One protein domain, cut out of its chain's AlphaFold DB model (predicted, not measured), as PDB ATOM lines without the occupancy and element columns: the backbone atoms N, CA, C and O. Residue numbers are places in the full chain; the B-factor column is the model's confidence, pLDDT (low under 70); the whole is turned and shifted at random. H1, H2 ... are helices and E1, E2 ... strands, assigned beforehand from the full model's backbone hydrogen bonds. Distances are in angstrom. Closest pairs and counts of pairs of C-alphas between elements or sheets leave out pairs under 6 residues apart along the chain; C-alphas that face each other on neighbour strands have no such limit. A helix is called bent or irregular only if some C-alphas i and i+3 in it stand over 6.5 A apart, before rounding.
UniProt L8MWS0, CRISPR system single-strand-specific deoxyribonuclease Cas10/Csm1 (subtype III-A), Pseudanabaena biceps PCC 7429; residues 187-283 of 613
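This is residues 187 to 283 of the 613 residues of the protein "CRISPR system single-strand-specific deoxyribonuclease Cas10/Csm1 (subtype III-A)" of Pseudanabaena biceps PCC 7429 (UniProt L8MWS0). A strongly twisted sheet of five strands makes the body, with H2 packed over one of its faces along E1. H1 leads away from the sheet's edge at E2 to a loop, residues 187 to 199, at one end of the long axis, while the small helix H3 sits at the other end, between E4 and E5 along the chain. The 97 printed residues, with three named helices and five named strands, run H1, E1, E2, E3, H2, E4, H3, E5; the sheet order is E2, E3, E1, E4, E5, mixed. The class is mixed, helices and strands, with 48 residues in named elements, under half. The whole is elongated, 49 by 28 by 20 A, and only just compact, close to loose, with a radius of gyration of the C-alphas of 15.0 A.

Residues 187 to 199 hold no named element. H1, residues 200 to 211, begins at C-alpha 200 (300.991, 193.068, 275.411) and is 16.9 A long. E1 is residues 217 to 221, 13.1 A. E2, residues 234 to 238, and E3, residues 241 to 246, are 13.4 A and 16.5 A. H2 is residues 249 to 255, 11.4 A; it is neither bent nor irregular, but only just: C-alphas 251 and 254 are 6.3 A apart. E4 is residues 262 to 266, 12.9 A. H3 is residues 271 to 274, 5.4 A. E5, residues 279 to 282, 9.6 A, ends at C-alpha 282 (287.085, 181.112, 295.141).

E2 and E3 form a hairpin, antiparallel, with N 236 and O 243 2.9 A apart. E3 and E1 are antiparallel, with N 244 and O 219 at 2.9 A. E1 and E4 are antiparallel, with N 218 and O 264 at 2.8 A. E4 and E5 are parallel at 40 degrees, with N 280 and O 263 at 2.8 A. E4, H3, E5 is a strand-helix-strand unit, two parallel neighbour strands joined through a helix; E3, H2, E4 is a split one, with E1 between its strands. Both crossovers are right-handed. H2 is on the sheet over E1, at a height of 8.4 A, and runs along the strands, at 4 degrees to E1 on the local plane; their closest C-alphas, Ala 217 and Ser 249, are 5.0 A apart. H1 only grazes the sheet with residues 204 to 211; the closest C-alphas of H1 and E2, Glu 211 and Tyr 234, are 7.0 A apart. H3 only grazes it with residues 273 to 274. H2 and H3 are close but not clearly touching, C-alphas 249 and 273 being 7.4 A apart. H1 is apart from H2 and H3. Of the O i to N i+4 pairs, 6 of 8 in H1 and 0 of 3 in H2 are within hydrogen-bond range, H2 having 3 of 4 O i to N i+3 pairs within range; H3 is too short for an i+4 pair.

The two C-alphas farthest apart, Asp 194 and Thr 275, are 49.1 A apart. The printed part has no cut. The link from E1 to E2, 12 residues, is long. Mean pLDDT of the printed part is 85.6; residues 226 to 229 and 253 to 255 are under 70.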
ATOM      1  N   PRO A 187     307.927 198.978 276.933       90.81
ATOM      2  CA  PRO A 187     308.442 198.738 278.282       90.81
ATOM      3  C   PRO A 187     307.436 197.962 279.150       90.81
ATOM      4  O   PRO A 187     306.225 198.204 279.060       90.81
ATOM      5  N   LEU A 188     307.926 196.991 279.931       87.50
ATOM      6  CA  LEU A 188     307.111 196.152 280.818       87.50
ATOM      7  C   LEU A 188     306.428 197.018 281.878       87.50
ATOM      8  O   LEU A 188     305.203 196.991 282.008       87.50
ATOM      9  N   ASN A 189     307.230 197.828 282.562       85.62
ATOM     10  CA  ASN A 189     306.786 198.888 283.442       85.62
ATOM     11  C   ASN A 189     306.647 200.187 282.638       85.62
ATOM     12  O   ASN A 189     307.617 200.729 282.118       85.62
ATOM     13  N   ARG A 190     305.422 200.713 282.533       82.69
ATOM     14  CA  ARG A 190     305.142 201.934 281.752       82.69
ATOM     15  C   ARG A 190     305.707 203.202 282.394       82.69
ATOM     16  O   ARG A 190     305.774 204.228 281.722       82.69
ATOM     17  N   HIS A 191     306.072 203.139 283.672       81.31
ATOM     18  CA  HIS A 191     306.610 204.267 284.427       81.31
ATOM     19  C   HIS A 191     308.139 204.372 284.334       81.31
ATOM     20  O   HIS A 191     308.700 205.379 284.754       81.31
ATOM     21  N   GLU A 192     308.806 203.373 283.748       82.06
ATOM     22  CA  GLU A 192     310.262 203.290 283.644       82.06
ATOM     23  C   GLU A 192     310.674 203.095 282.181       82.06
ATOM     24  O   GLU A 192     310.412 202.059 281.574       82.06
ATOM     25  N   ALA A 193     311.331 204.101 281.597       74.56
ATOM     26  CA  ALA A 193     311.751 204.058 280.193       74.56
ATOM     27  C   ALA A 193     312.785 202.950 279.911       74.56
ATOM     28  O   ALA A 193     312.796 202.390 278.815       74.56
ATOM     29  N   ASP A 194     313.593 202.602 280.915       80.44
ATOM     30  CA  ASP A 194     314.659 201.597 280.832       80.44
ATOM     31  C   ASP A 194     314.152 200.167 281.104       80.44
ATOM     32  O   ASP A 194     314.929 199.209 281.110       80.44
ATOM     33  N   SER A 195     312.842 200.009 281.339       84.31
ATOM     34  CA  SER A 195     312.226 198.721 281.647       84.31
ATOM     35  C   SER A 195     312.310 197.746 280.472       84.31
ATOM     36  O   SER A 195     312.338 198.103 279.288       84.31
ATOM     37  N   THR A 196     312.328 196.460 280.816       86.75
ATOM     38  CA  THR A 196     312.465 195.368 279.854       86.75
ATOM     39  C   THR A 196     311.358 195.416 278.800       86.75
ATOM     40  O   THR A 196     310.173 195.457 279.113       86.75
ATOM     41  N   VAL A 197     311.729 195.350 277.522       91.69
ATOM     42  CA  VAL A 197     310.754 195.386 276.429       91.69
ATOM     43  C   VAL A 197     309.924 194.096 276.392       91.69
ATOM     44  O   VAL A 197     310.450 192.991 276.214       91.69
ATOM     45  N   ALA A 198     308.607 194.239 276.516       92.94
ATOM     46  CA  ALA A 198     307.667 193.141 276.674       92.94
ATOM     47  C   ALA A 198     306.471 193.253 275.720       92.94
ATOM     48  O   ALA A 198     306.092 194.343 275.290       92.94
ATOM     49  N   CYS A 199     305.851 192.116 275.401       93.25
ATOM     50  CA  CYS A 199     304.622 192.052 274.610       93.25
ATOM     51  C   CYS A 199     303.391 192.453 275.434       93.25
ATOM     52  O   CYS A 199     303.436 192.455 276.666       93.25
ATOM     53  N   LYS A 200     302.261 192.710 274.759       92.00
ATOM     54  CA  LYS A 200     300.991 193.068 275.411       92.00
ATOM     55  C   LYS A 200     300.615 192.112 276.546       92.00
ATOM     56  O   LYS A 200     300.409 192.568 277.661       92.00
ATOM     57  N   THR A 201     300.633 190.802 276.303       91.19
ATOM     58  CA  THR A 201     300.291 189.794 277.321       91.19
ATOM     59  C   THR A 201     301.151 189.920 278.579       91.19
ATOM     60  O   THR A 201     300.626 189.867 279.681       91.19
ATOM     61  N   CYS A 202     302.468 190.102 278.446       91.56
ATOM     62  CA  CYS A 202     303.345 190.247 279.610       91.56
ATOM     63  C   CYS A 202     303.098 191.554 280.368       91.56
ATOM     64  O   CYS A 202     303.132 191.538 281.593       91.56
ATOM     65  N   ARG A 203     302.803 192.650 279.660       91.88
ATOM     66  CA  ARG A 203     302.435 193.933 280.281       91.88
ATOM     67  C   ARG A 203     301.108 193.837 281.033       91.88
ATOM     68  O   ARG A 203     301.020 194.314 282.156       91.88
ATOM     69  N   ASP A 204     300.112 193.180 280.444       91.06
ATOM     70  CA  ASP A 204     298.801 192.973 281.067       91.06
ATOM     71  C   ASP A 204     298.921 192.091 282.326       91.06
ATOM     72  O   ASP A 204     298.270 192.368 283.331       91.06
ATOM     73  N   MET A 205     299.793 191.070 282.310       90.94
ATOM     74  CA  MET A 205     300.103 190.263 283.503       90.94
ATOM     75  C   MET A 205     300.837 191.074 284.566       90.94
ATOM     76  O   MET A 205     300.506 190.973 285.739       90.94
ATOM     77  N   PHE A 206     301.831 191.876 284.183       89.75
ATOM     78  CA  PHE A 206     302.549 192.720 285.133       89.75
ATOM     79  C   PHE A 206     301.589 193.672 285.860       89.75
ATOM     80  O   PHE A 206     301.618 193.736 287.085       89.75
ATOM     81  N   GLN A 207     300.678 194.312 285.117       89.00
ATOM     82  CA  GLN A 207     299.643 195.175 285.684       89.00
ATOM     83  C   GLN A 207     298.656 194.398 286.569       89.00
ATOM     84  O   GLN A 207     298.374 194.821 287.683       89.00
ATOM     85  N   LEU A 208     298.183 193.227 286.127       90.81
ATOM     86  CA  LEU A 208     297.326 192.355 286.942       90.81
ATOM     87  C   LEU A 208     297.991 191.974 288.273       90.81
ATOM     88  O   LEU A 208     297.314 191.843 289.291       90.81
ATOM     89  N   GLY A 209     299.315 191.813 288.270       88.44
ATOM     90  CA  GLY A 209     300.111 191.513 289.452       88.44
ATOM     91  C   GLY A 209     299.910 192.517 290.579       88.44
ATOM     92  O   GLY A 209     299.878 192.088 291.729       88.44
ATOM     93  N   ASP A 210     299.727 193.799 290.264       84.25
ATOM     94  CA  ASP A 210     299.501 194.866 291.247       84.25
ATOM     95  C   ASP A 210     298.083 194.852 291.827       84.25
ATOM     96  O   ASP A 210     297.887 195.213 292.979       84.25
ATOM     97  N   GLU A 211     297.109 194.351 291.070       87.62
ATOM     98  CA  GLU A 211     295.687 194.435 291.419       87.62
ATOM     99  C   GLU A 211     295.188 193.252 292.264       87.62
ATOM    100  O   GLU A 211     294.250 193.381 293.055       87.62
ATOM    101  N   ILE A 212     295.799 192.073 292.104       87.75
ATOM    102  CA  ILE A 212     295.405 190.824 292.789       87.75
ATOM    103  C   ILE A 212     295.265 190.948 294.316       87.75
ATOM    104  O   ILE A 212     294.291 190.419 294.853       87.75
ATOM    105  N   PRO A 213     296.197 191.579 295.043       82.31
ATOM    106  CA  PRO A 213     296.244 191.461 296.499       82.31
ATOM    107  C   PRO A 213     295.026 192.029 297.219       82.31
ATOM    108  O   PRO A 213     294.484 191.364 298.101       82.31
ATOM    109  N   ASP A 214     294.546 193.189 296.774       82.75
ATOM    110  CA  ASP A 214     293.376 193.854 297.361       82.75
ATOM    111  C   ASP A 214     292.063 193.373 296.736       82.75
ATOM    112  O   ASP A 214     290.987 193.867 297.052       82.75
ATOM    113  N   THR A 215     292.116 192.399 295.823       89.25
ATOM    114  CA  THR A 215     290.915 191.865 295.179       89.25
ATOM    115  C   THR A 215     290.157 190.973 296.161       89.25
ATOM    116  O   THR A 215     290.631 189.900 296.538       89.25
ATOM    117  N   LEU A 216     288.948 191.370 296.556       90.94
ATOM    118  CA  LEU A 216     288.063 190.575 297.418       90.94
ATOM    119  C   LEU A 216     286.943 189.880 296.639       90.94
ATOM    120  O   LEU A 216     286.424 188.858 297.097       90.94
ATOM    121  N   ALA A 217     286.592 190.386 295.456       92.44
ATOM    122  CA  ALA A 217     285.593 189.765 294.596       92.44
ATOM    123  C   ALA A 217     285.907 189.926 293.106       92.44
ATOM    124  O   ALA A 217     286.582 190.865 292.686       92.44
ATOM    125  N   ILE A 218     285.398 188.989 292.304       93.62
ATOM    126  CA  ILE A 218     285.569 188.961 290.853       93.62
ATOM    127  C   ILE A 218     284.219 188.705 290.189       93.62
ATOM    128  O   ILE A 218     283.555 187.719 290.492       93.62
ATOM    129  N   LEU A 219     283.825 189.549 289.242       93.00
ATOM    130  CA  LEU A 219     282.645 189.332 288.408       93.00
ATOM    131  C   LEU A 219     283.078 188.792 287.047       93.00
ATOM    132  O   LEU A 219     283.802 189.466 286.316       93.00
ATOM    133  N   ARG A 220     282.592 187.608 286.682       93.56
ATOM    134  CA  ARG A 220     282.632 187.115 285.303       93.56
ATOM    135  C   ARG A 220     281.377 187.585 284.576       93.56
ATOM    136  O   ARG A 220     280.275 187.275 285.022       93.56
ATOM    137  N   SER A 221     281.543 188.269 283.445       91.56
ATOM    138  CA  SER A 221     280.443 188.699 282.576       91.56
ATOM    139  C   SER A 221     280.792 188.579 281.093       91.56
ATOM    140  O   SER A 221     281.947 188.709 280.692       91.56
ATOM    141  N   LYS A 222     279.776 188.391 280.245       89.31
ATOM    142  CA  LYS A 222     279.913 188.500 278.777       89.31
ATOM    143  C   LYS A 222     279.802 189.945 278.278       89.31
ATOM    144  O   LYS A 222     280.053 190.216 277.105       89.31
ATOM    145  N   ARG A 223     279.427 190.882 279.154       87.00
ATOM    146  CA  ARG A 223     279.330 192.309 278.829       87.00
ATOM    147  C   ARG A 223     280.722 192.924 278.793       87.00
ATOM    148  O   ARG A 223     281.490 192.786 279.742       87.00
ATOM    149  N   SER A 224     281.027 193.609 277.694       81.81
ATOM    150  CA  SER A 224     282.309 194.284 277.490       81.81
ATOM    151  C   SER A 224     282.420 195.536 278.371       81.81
ATOM    152  O   SER A 224     281.406 196.217 278.572       81.81
ATOM    153  N   PRO A 225     283.625 195.915 278.834       76.31
ATOM    154  CA  PRO A 225     283.842 197.123 279.639       76.31
ATOM    155  C   PRO A 225     283.410 198.413 278.926       76.31
ATOM    156  O   PRO A 225     283.071 199.400 279.572       76.31
ATOM    157  N   THR A 226     283.374 198.421 277.590       69.56
ATOM    158  CA  THR A 226     282.848 199.548 276.800       69.56
ATOM    159  C   THR A 226     281.327 199.675 276.884       69.56
ATOM    160  O   THR A 226     280.796 200.772 276.745       69.56
ATOM    161  N   SER A 227     280.628 198.564 277.126       61.50
ATOM    162  CA  SER A 227     279.166 198.503 277.220       61.50
ATOM    163  C   SER A 227     278.631 198.716 278.640       61.50
ATOM    164  O   SER A 227     277.468 199.078 278.795       61.50
ATOM    165  N   ALA A 228     279.461 198.528 279.674       61.38
ATOM    166  CA  ALA A 228     279.067 198.708 281.067       61.38
ATOM    167  C   ALA A 228     280.236 199.226 281.923       61.38
ATOM    168  O   ALA A 228     281.269 198.570 282.048       61.38
ATOM    169  N   LYS A 229     280.056 200.387 282.567       66.12
ATOM    170  CA  LYS A 229     280.973 200.878 283.607       66.12
ATOM    171  C   LYS A 229     280.612 200.220 284.935       66.12
ATOM    172  O   LYS A 229     279.789 200.740 285.677       66.12
ATOM    173  N   LEU A 230     281.215 199.070 285.213       71.62
ATOM    174  CA  LEU A 230     280.871 198.241 286.372       71.62
ATOM    175  C   LEU A 230     281.591 198.656 287.669       71.62
ATOM    176  O   LEU A 230     281.514 197.926 288.644       71.62
ATOM    177  N   GLY A 231     282.299 199.794 287.695       77.75
ATOM    178  CA  GLY A 231     283.001 200.295 288.891       77.75
ATOM    179  C   GLY A 231     284.244 199.496 289.307       77.75
ATOM    180  O   GLY A 231     284.877 199.839 290.293       77.75
ATOM    181  N   ALA A 232     284.604 198.459 288.551       84.50
ATOM    182  CA  ALA A 232     285.758 197.615 288.826       84.50
ATOM    183  C   ALA A 232     287.077 198.391 288.726       84.50
ATOM    184  O   ALA A 232     287.255 199.196 287.804       84.50
ATOM    185  N   LYS A 233     288.026 198.080 289.613       88.50
ATOM    186  CA  LYS A 233     289.366 198.682 289.579       88.50
ATOM    187  C   LYS A 233     290.190 198.212 288.385       88.50
ATOM    188  O   LYS A 233     290.949 198.972 287.793       88.50
ATOM    189  N   TYR A 234     289.990 196.954 287.998       90.31
ATOM    190  CA  TYR A 234     290.698 196.324 286.899       90.31
ATOM    191  C   TYR A 234     289.804 195.315 286.191       90.31
ATOM    192  O   TYR A 234     288.872 194.761 286.777       90.31
ATOM    193  N   TRP A 235     290.093 195.062 284.918       91.94
ATOM    194  CA  TRP A 235     289.417 194.028 284.152       91.94
ATOM    195  C   TRP A 235     290.368 193.358 283.169       91.94
ATOM    196  O   TRP A 235     291.341 193.952 282.705       91.94
ATOM    197  N   LEU A 236     290.056 192.113 282.828       93.12
ATOM    198  CA  LEU A 236     290.777 191.340 281.828       93.12
ATOM    199  C   LEU A 236     289.825 190.451 281.029       93.12
ATOM    200  O   LEU A 236     288.768 190.052 281.514       93.12
ATOM    201  N   GLU A 237     290.212 190.131 279.797       92.69
ATOM    202  CA  GLU A 237     289.487 189.184 278.951       92.69
ATOM    203  C   GLU A 237     290.140 187.797 279.022       92.69
ATOM    204  O   GLU A 237     291.354 187.648 278.846       92.69
ATOM    205  N   VAL A 238     289.322 186.768 279.234       92.94
ATOM    206  CA  VAL A 238     289.725 185.362 279.197       92.94
ATOM    207  C   VAL A 238     288.792 184.626 278.240       92.94
ATOM    208  O   VAL A 238     287.624 184.400 278.533       92.94
ATOM    209  N   ASN A 239     289.312 184.284 277.058       91.69
ATOM    210  CA  ASN A 239     288.634 183.488 276.028       91.69
ATOM    211  C   ASN A 239     287.169 183.896 275.725       91.69
ATOM    212  O   ASN A 239     286.283 183.040 275.636       91.69
ATOM    213  N   GLY A 240     286.920 185.201 275.547       89.19
ATOM    214  CA  GLY A 240     285.605 185.760 275.210       89.19
ATOM    215  C   GLY A 240     284.709 186.126 276.400       89.19
ATOM    216  O   GLY A 240     283.611 186.638 276.180       89.19
ATOM    217  N   ALA A 241     285.157 185.896 277.637       92.94
ATOM    218  CA  ALA A 241     284.523 186.400 278.854       92.94
ATOM    219  C   ALA A 241     285.375 187.504 279.496       92.94
ATOM    220  O   ALA A 241     286.603 187.499 279.390       92.94
ATOM    221  N   TYR A 242     284.727 188.440 280.184       93.38
ATOM    222  CA  TYR A 242     285.378 189.529 280.905       93.38
ATOM    223  C   TYR A 242     285.326 189.266 282.405       93.38
ATOM    224  O   TYR A 242     284.271 188.958 282.959       93.38
ATOM    225  N   TYR A 243     286.474 189.417 283.050       93.94
ATOM    226  CA  TYR A 243     286.652 189.291 284.486       93.94
ATOM    227  C   TYR A 243     286.940 190.672 285.056       93.94
ATOM    228  O   TYR A 243     287.885 191.329 284.629       93.94
ATOM    229  N   TYR A 244     286.123 191.108 286.006       92.94
ATOM    230  CA  TYR A 244     286.205 192.415 286.652       92.94
ATOM    231  C   TYR A 244     286.589 192.229 288.117       92.94
ATOM    232  O   TYR A 244     285.927 191.467 288.817       92.94
ATOM    233  N   LEU A 245     287.650 192.893 288.568       92.31
ATOM    234  CA  LEU A 245     288.200 192.770 289.920       92.31
ATOM    235  C   LEU A 245     287.694 193.918 290.800       92.31
ATOM    236  O   LEU A 245     287.674 195.074 290.367       92.31
ATOM    237  N   PHE A 246     287.316 193.590 292.034       91.31
ATOM    238  CA  PHE A 246     286.749 194.514 293.014       91.31
ATOM    239  C   PHE A 246     287.443 194.383 294.367       91.31
ATOM    240  O   PHE A 246     287.768 193.275 294.803       91.31
ATOM    241  N   GLU A 247     287.599 195.511 295.054       88.38
ATOM    242  CA  GLU A 247     288.133 195.567 296.424       88.38
ATOM    243  C   GLU A 247     287.065 195.266 297.468       88.38
ATOM    244  O   GLU A 247     287.382 194.931 298.602       88.38
ATOM    245  N   ASN A 248     285.789 195.331 297.088       84.06
ATOM    246  CA  ASN A 248     284.671 195.078 297.979       84.06
ATOM    247  C   ASN A 248     283.642 194.159 297.311       84.06
ATOM    248  O   ASN A 248     283.130 194.448 296.229       84.06
ATOM    249  N   SER A 249     283.294 193.057 297.979       78.75
ATOM    250  CA  SER A 249     282.289 192.106 297.490       78.75
ATOM    251  C   SER A 249     280.902 192.732 297.315       78.75
ATOM    252  O   SER A 249     280.155 192.323 296.426       78.75
ATOM    253  N   ARG A 250     280.562 193.758 298.105       76.25
ATOM    254  CA  ARG A 250     279.257 194.437 298.048       76.25
ATOM    255  C   ARG A 250     279.073 195.285 296.793       76.25
ATOM    256  O   ARG A 250     277.944 195.452 296.343       76.25
ATOM    257  N   GLU A 251     280.155 195.791 296.207       75.25
ATOM    258  CA  GLU A 251     280.092 196.606 294.983       75.25
ATOM    259  C   GLU A 251     279.608 195.797 293.779       75.25
ATOM    260  O   GLU A 251     278.961 196.334 292.877       75.25
ATOM    261  N   VAL A 252     279.857 194.485 293.792       79.00
ATOM    262  CA  VAL A 252     279.459 193.590 292.707       79.00
ATOM    263  C   VAL A 252     277.937 193.484 292.604       79.00
ATOM    264  O   VAL A 252     277.403 193.480 291.495       79.00
ATOM    265  N   ALA A 253     277.232 193.452 293.740       67.62
ATOM    266  CA  ALA A 253     275.802 193.141 293.827       67.62
ATOM    267  C   ALA A 253     274.898 194.062 292.985       67.62
ATOM    268  O   ALA A 253     273.858 193.622 292.501       67.62
ATOM    269  N   PHE A 254     275.297 195.315 292.759       67.00
ATOM    270  CA  PHE A 254     274.497 196.296 292.013       67.00
ATOM    271  C   PHE A 254     274.543 196.117 290.495       67.00
ATOM    272  O   PHE A 254     273.765 196.735 289.772       67.00
ATOM    273  N   ASN A 255     275.460 195.288 290.005       69.38
ATOM    274  CA  ASN A 255     275.864 195.278 288.610       69.38
ATOM    275  C   ASN A 255     275.755 193.895 287.957       69.38
ATOM    276  O   ASN A 255     276.211 193.740 286.828       69.38
ATOM    277  N   VAL A 256     275.153 192.902 288.619       80.94
ATOM    278  CA  VAL A 256     275.101 191.501 288.155       80.94
ATOM    279  C   VAL A 256     273.900 191.248 287.243       80.94
ATOM    280  O   VAL A 256     272.768 191.580 287.587       80.94
ATOM    281  N   ASN A 257     274.127 190.608 286.094       82.12
ATOM    282  CA  ASN A 257     273.060 189.995 285.304       82.12
ATOM    283  C   ASN A 257     272.791 188.564 285.816       82.12
ATOM    284  O   ASN A 257     273.667 187.706 285.676       82.12
ATOM    285  N   PRO A 258     271.588 188.269 286.339       79.88
ATOM    286  CA  PRO A 258     271.297 186.984 286.964       79.88
ATOM    287  C   PRO A 258     271.296 185.777 286.021       79.88
ATOM    288  O   PRO A 258     271.340 184.648 286.494       79.88
ATOM    289  N   GLU A 259     271.249 185.978 284.704       77.44
ATOM    290  CA  GLU A 259     271.207 184.867 283.745       77.44
ATOM    291  C   GLU A 259     272.586 184.460 283.221       77.44
ATOM    292  O   GLU A 259     272.764 183.337 282.754       77.44
ATOM    293  N   THR A 260     273.561 185.372 283.240       82.31
ATOM    294  CA  THR A 260     274.826 185.186 282.502       82.31
ATOM    295  C   THR A 260     276.078 185.428 283.326       82.31
ATOM    296  O   THR A 260     277.153 184.974 282.929       82.31
ATOM    297  N   ASP A 261     275.959 186.122 284.455       89.81
ATOM    298  CA  ASP A 261     277.113 186.497 285.253       89.81
ATOM    299  C   ASP A 261     277.360 185.515 286.400       89.81
ATOM    300  O   ASP A 261     276.473 184.808 286.878       89.81
ATOM    301  N   THR A 262     278.604 185.474 286.864       90.94
ATOM    302  CA  THR A 262     279.004 184.712 288.053       90.94
ATOM    303  C   THR A 262     279.889 185.583 288.923       90.94
ATOM    304  O   THR A 262     280.804 186.235 288.416       90.94
ATOM    305  N   VAL A 263     279.631 185.584 290.227       92.00
ATOM    306  CA  VAL A 263     280.421 186.334 291.207       92.00
ATOM    307  C   VAL A 263     281.308 185.364 291.967       92.00
ATOM    308  O   VAL A 263     280.814 184.408 292.552       92.00
ATOM    309  N   TYR A 264     282.610 185.613 291.992       92.81
ATOM    310  CA  TYR A 264     283.560 184.875 292.811       92.81
ATOM    311  C   TYR A 264     283.967 185.718 294.012       92.81
ATOM    312  O   TYR A 264     284.549 186.785 293.840       92.81
ATOM    313  N   CYS A 265     283.700 185.238 295.222       92.94
ATOM    314  CA  CYS A 265     284.196 185.867 296.445       92.94
ATOM    315  C   CYS A 265     285.490 185.178 296.893       92.94
ATOM    316  O   CYS A 265     285.516 183.958 297.076       92.94
ATOM    317  N   ILE A 266     286.559 185.953 297.076       91.94
ATOM    318  CA  ILE A 266     287.892 185.431 297.393       91.94
ATOM    319  C   ILE A 266     288.014 185.219 298.900       91.94
ATOM    320  O   ILE A 266     287.937 186.178 299.663       91.94
ATOM    321  N   ASN A 267     288.225 183.969 299.329       91.19
ATOM    322  CA  ASN A 267     288.395 183.591 300.744       91.19
ATOM    323  C   ASN A 267     287.344 184.213 301.697       91.19
ATOM    324  O   ASN A 267     287.670 184.599 302.818       91.19
ATOM    325  N   ASN A 268     286.092 184.340 301.249       90.75
ATOM    326  CA  ASN A 268     285.019 184.977 302.011       90.75
ATOM    327  C   ASN A 268     284.131 183.933 302.704       90.75
ATOM    328  O   ASN A 268     283.615 183.024 302.052       90.75
ATOM    329  N   TRP A 269     283.911 184.104 304.008       90.25
ATOM    330  CA  TRP A 269     283.121 183.190 304.845       90.25
ATOM    331  C   TRP A 269     281.796 183.802 305.326       90.25
ATOM    332  O   TRP A 269     281.096 183.210 306.146       90.25
ATOM    333  N   GLU A 270     281.440 184.987 304.829       89.44
ATOM    334  CA  GLU A 270     280.238 185.709 305.235       89.44
ATOM    335  C   GLU A 270     279.031 185.208 304.441       89.44
ATOM    336  O   GLU A 270     278.918 185.429 303.236       89.44
ATOM    337  N   ILE A 271     278.098 184.552 305.132       87.19
ATOM    338  CA  ILE A 271     276.924 183.911 304.519       87.19
ATOM    339  C   ILE A 271     276.061 184.917 303.736       87.19
ATOM    340  O   ILE A 271     275.505 184.570 302.695       87.19
ATOM    341  N   GLU A 272     275.988 186.169 304.192       85.56
ATOM    342  CA  GLU A 272     275.204 187.246 303.567       85.56
ATOM    343  C   GLU A 272     275.586 187.493 302.096       85.56
ATOM    344  O   GLU A 272     274.720 187.807 301.273       85.56
ATOM    345  N   ASN A 273     276.851 187.256 301.732       83.69
ATOM    346  CA  ASN A 273     277.353 187.439 300.367       83.69
ATOM    347  C   ASN A 273     276.928 186.305 299.407       83.69
ATOM    348  O   ASN A 273     277.042 186.449 298.189       83.69
ATOM    349  N   TYR A 274     276.408 185.188 299.932       86.44
ATOM    350  CA  TYR A 274     276.003 183.993 299.170       86.44
ATOM    351  C   TYR A 274     274.484 183.819 299.081       86.44
ATOM    352  O   TYR A 274     273.979 182.734 298.797       86.44
ATOM    353  N   THR A 275     273.735 184.891 299.328       77.31
ATOM    354  CA  THR A 275     272.268 184.894 299.251       77.31
ATOM    355  C   THR A 275     271.751 184.760 297.815       77.31
ATOM    356  O   THR A 275     270.649 184.255 297.603       77.31
ATOM    357  N   SER A 276     272.555 185.151 296.821       72.38
ATOM    358  CA  SER A 276     272.273 184.910 295.406       72.38
ATOM    359  C   SER A 276     272.854 183.562 294.958       72.38
ATOM    360  O   SER A 276     273.996 183.236 295.280       72.38
ATOM    361  N   GLY A 277     272.117 182.791 294.150       75.31
ATOM    362  CA  GLY A 277     272.614 181.536 293.554       75.31
ATOM    363  C   GLY A 277     273.756 181.710 292.536       75.31
ATOM    364  O   GLY A 277     274.164 180.736 291.908       75.31
ATOM    365  N   LEU A 278     274.245 182.941 292.357       84.06
ATOM    366  CA  LEU A 278     275.261 183.359 291.386       84.06
ATOM    367  C   LEU A 278     276.645 183.517 292.023       84.06
ATOM    368  O   LEU A 278     277.644 183.613 291.307       84.06
ATOM    369  N   THR A 279     276.698 183.582 293.356       88.94
ATOM    370  CA  THR A 279     277.940 183.761 294.102       88.94
ATOM    371  C   THR A 279     278.598 182.415 294.379       88.94
ATOM    372  O   THR A 279     277.976 181.476 294.877       88.94
ATOM    373  N   VAL A 280     279.893 182.330 294.102       89.62
ATOM    374  CA  VAL A 280     280.725 181.142 294.264       89.62
ATOM    375  C   VAL A 280     281.960 181.507 295.092       89.62
ATOM    376  O   VAL A 280     282.595 182.525 294.828       89.62
ATOM    377  N   PRO A 281     282.361 180.691 296.080       90.94
ATOM    378  CA  PRO A 281     283.626 180.906 296.768       90.94
ATOM    379  C   PRO A 281     284.798 180.537 295.851       90.94
ATOM    380  O   PRO A 281     284.815 179.459 295.249       90.94
ATOM    381  N   MET A 282     285.808 181.398 295.790       90.69
ATOM    382  CA  MET A 282     287.085 181.112 295.141       90.69
ATOM    383  C   MET A 282     288.191 181.150 296.196       90.69
ATOM    384  O   MET A 282     288.413 182.156 296.865       90.69
ATOM    385  N   LEU A 283     288.851 180.008 296.383       90.31
ATOM    386  CA  LEU A 283     289.861 179.826 297.423       90.31
ATOM    387  C   LEU A 283     291.254 180.080 296.851       90.31
ATOM    388  O   LEU A 283     291.590 179.531 295.796       90.31
TER     389      LEU A 283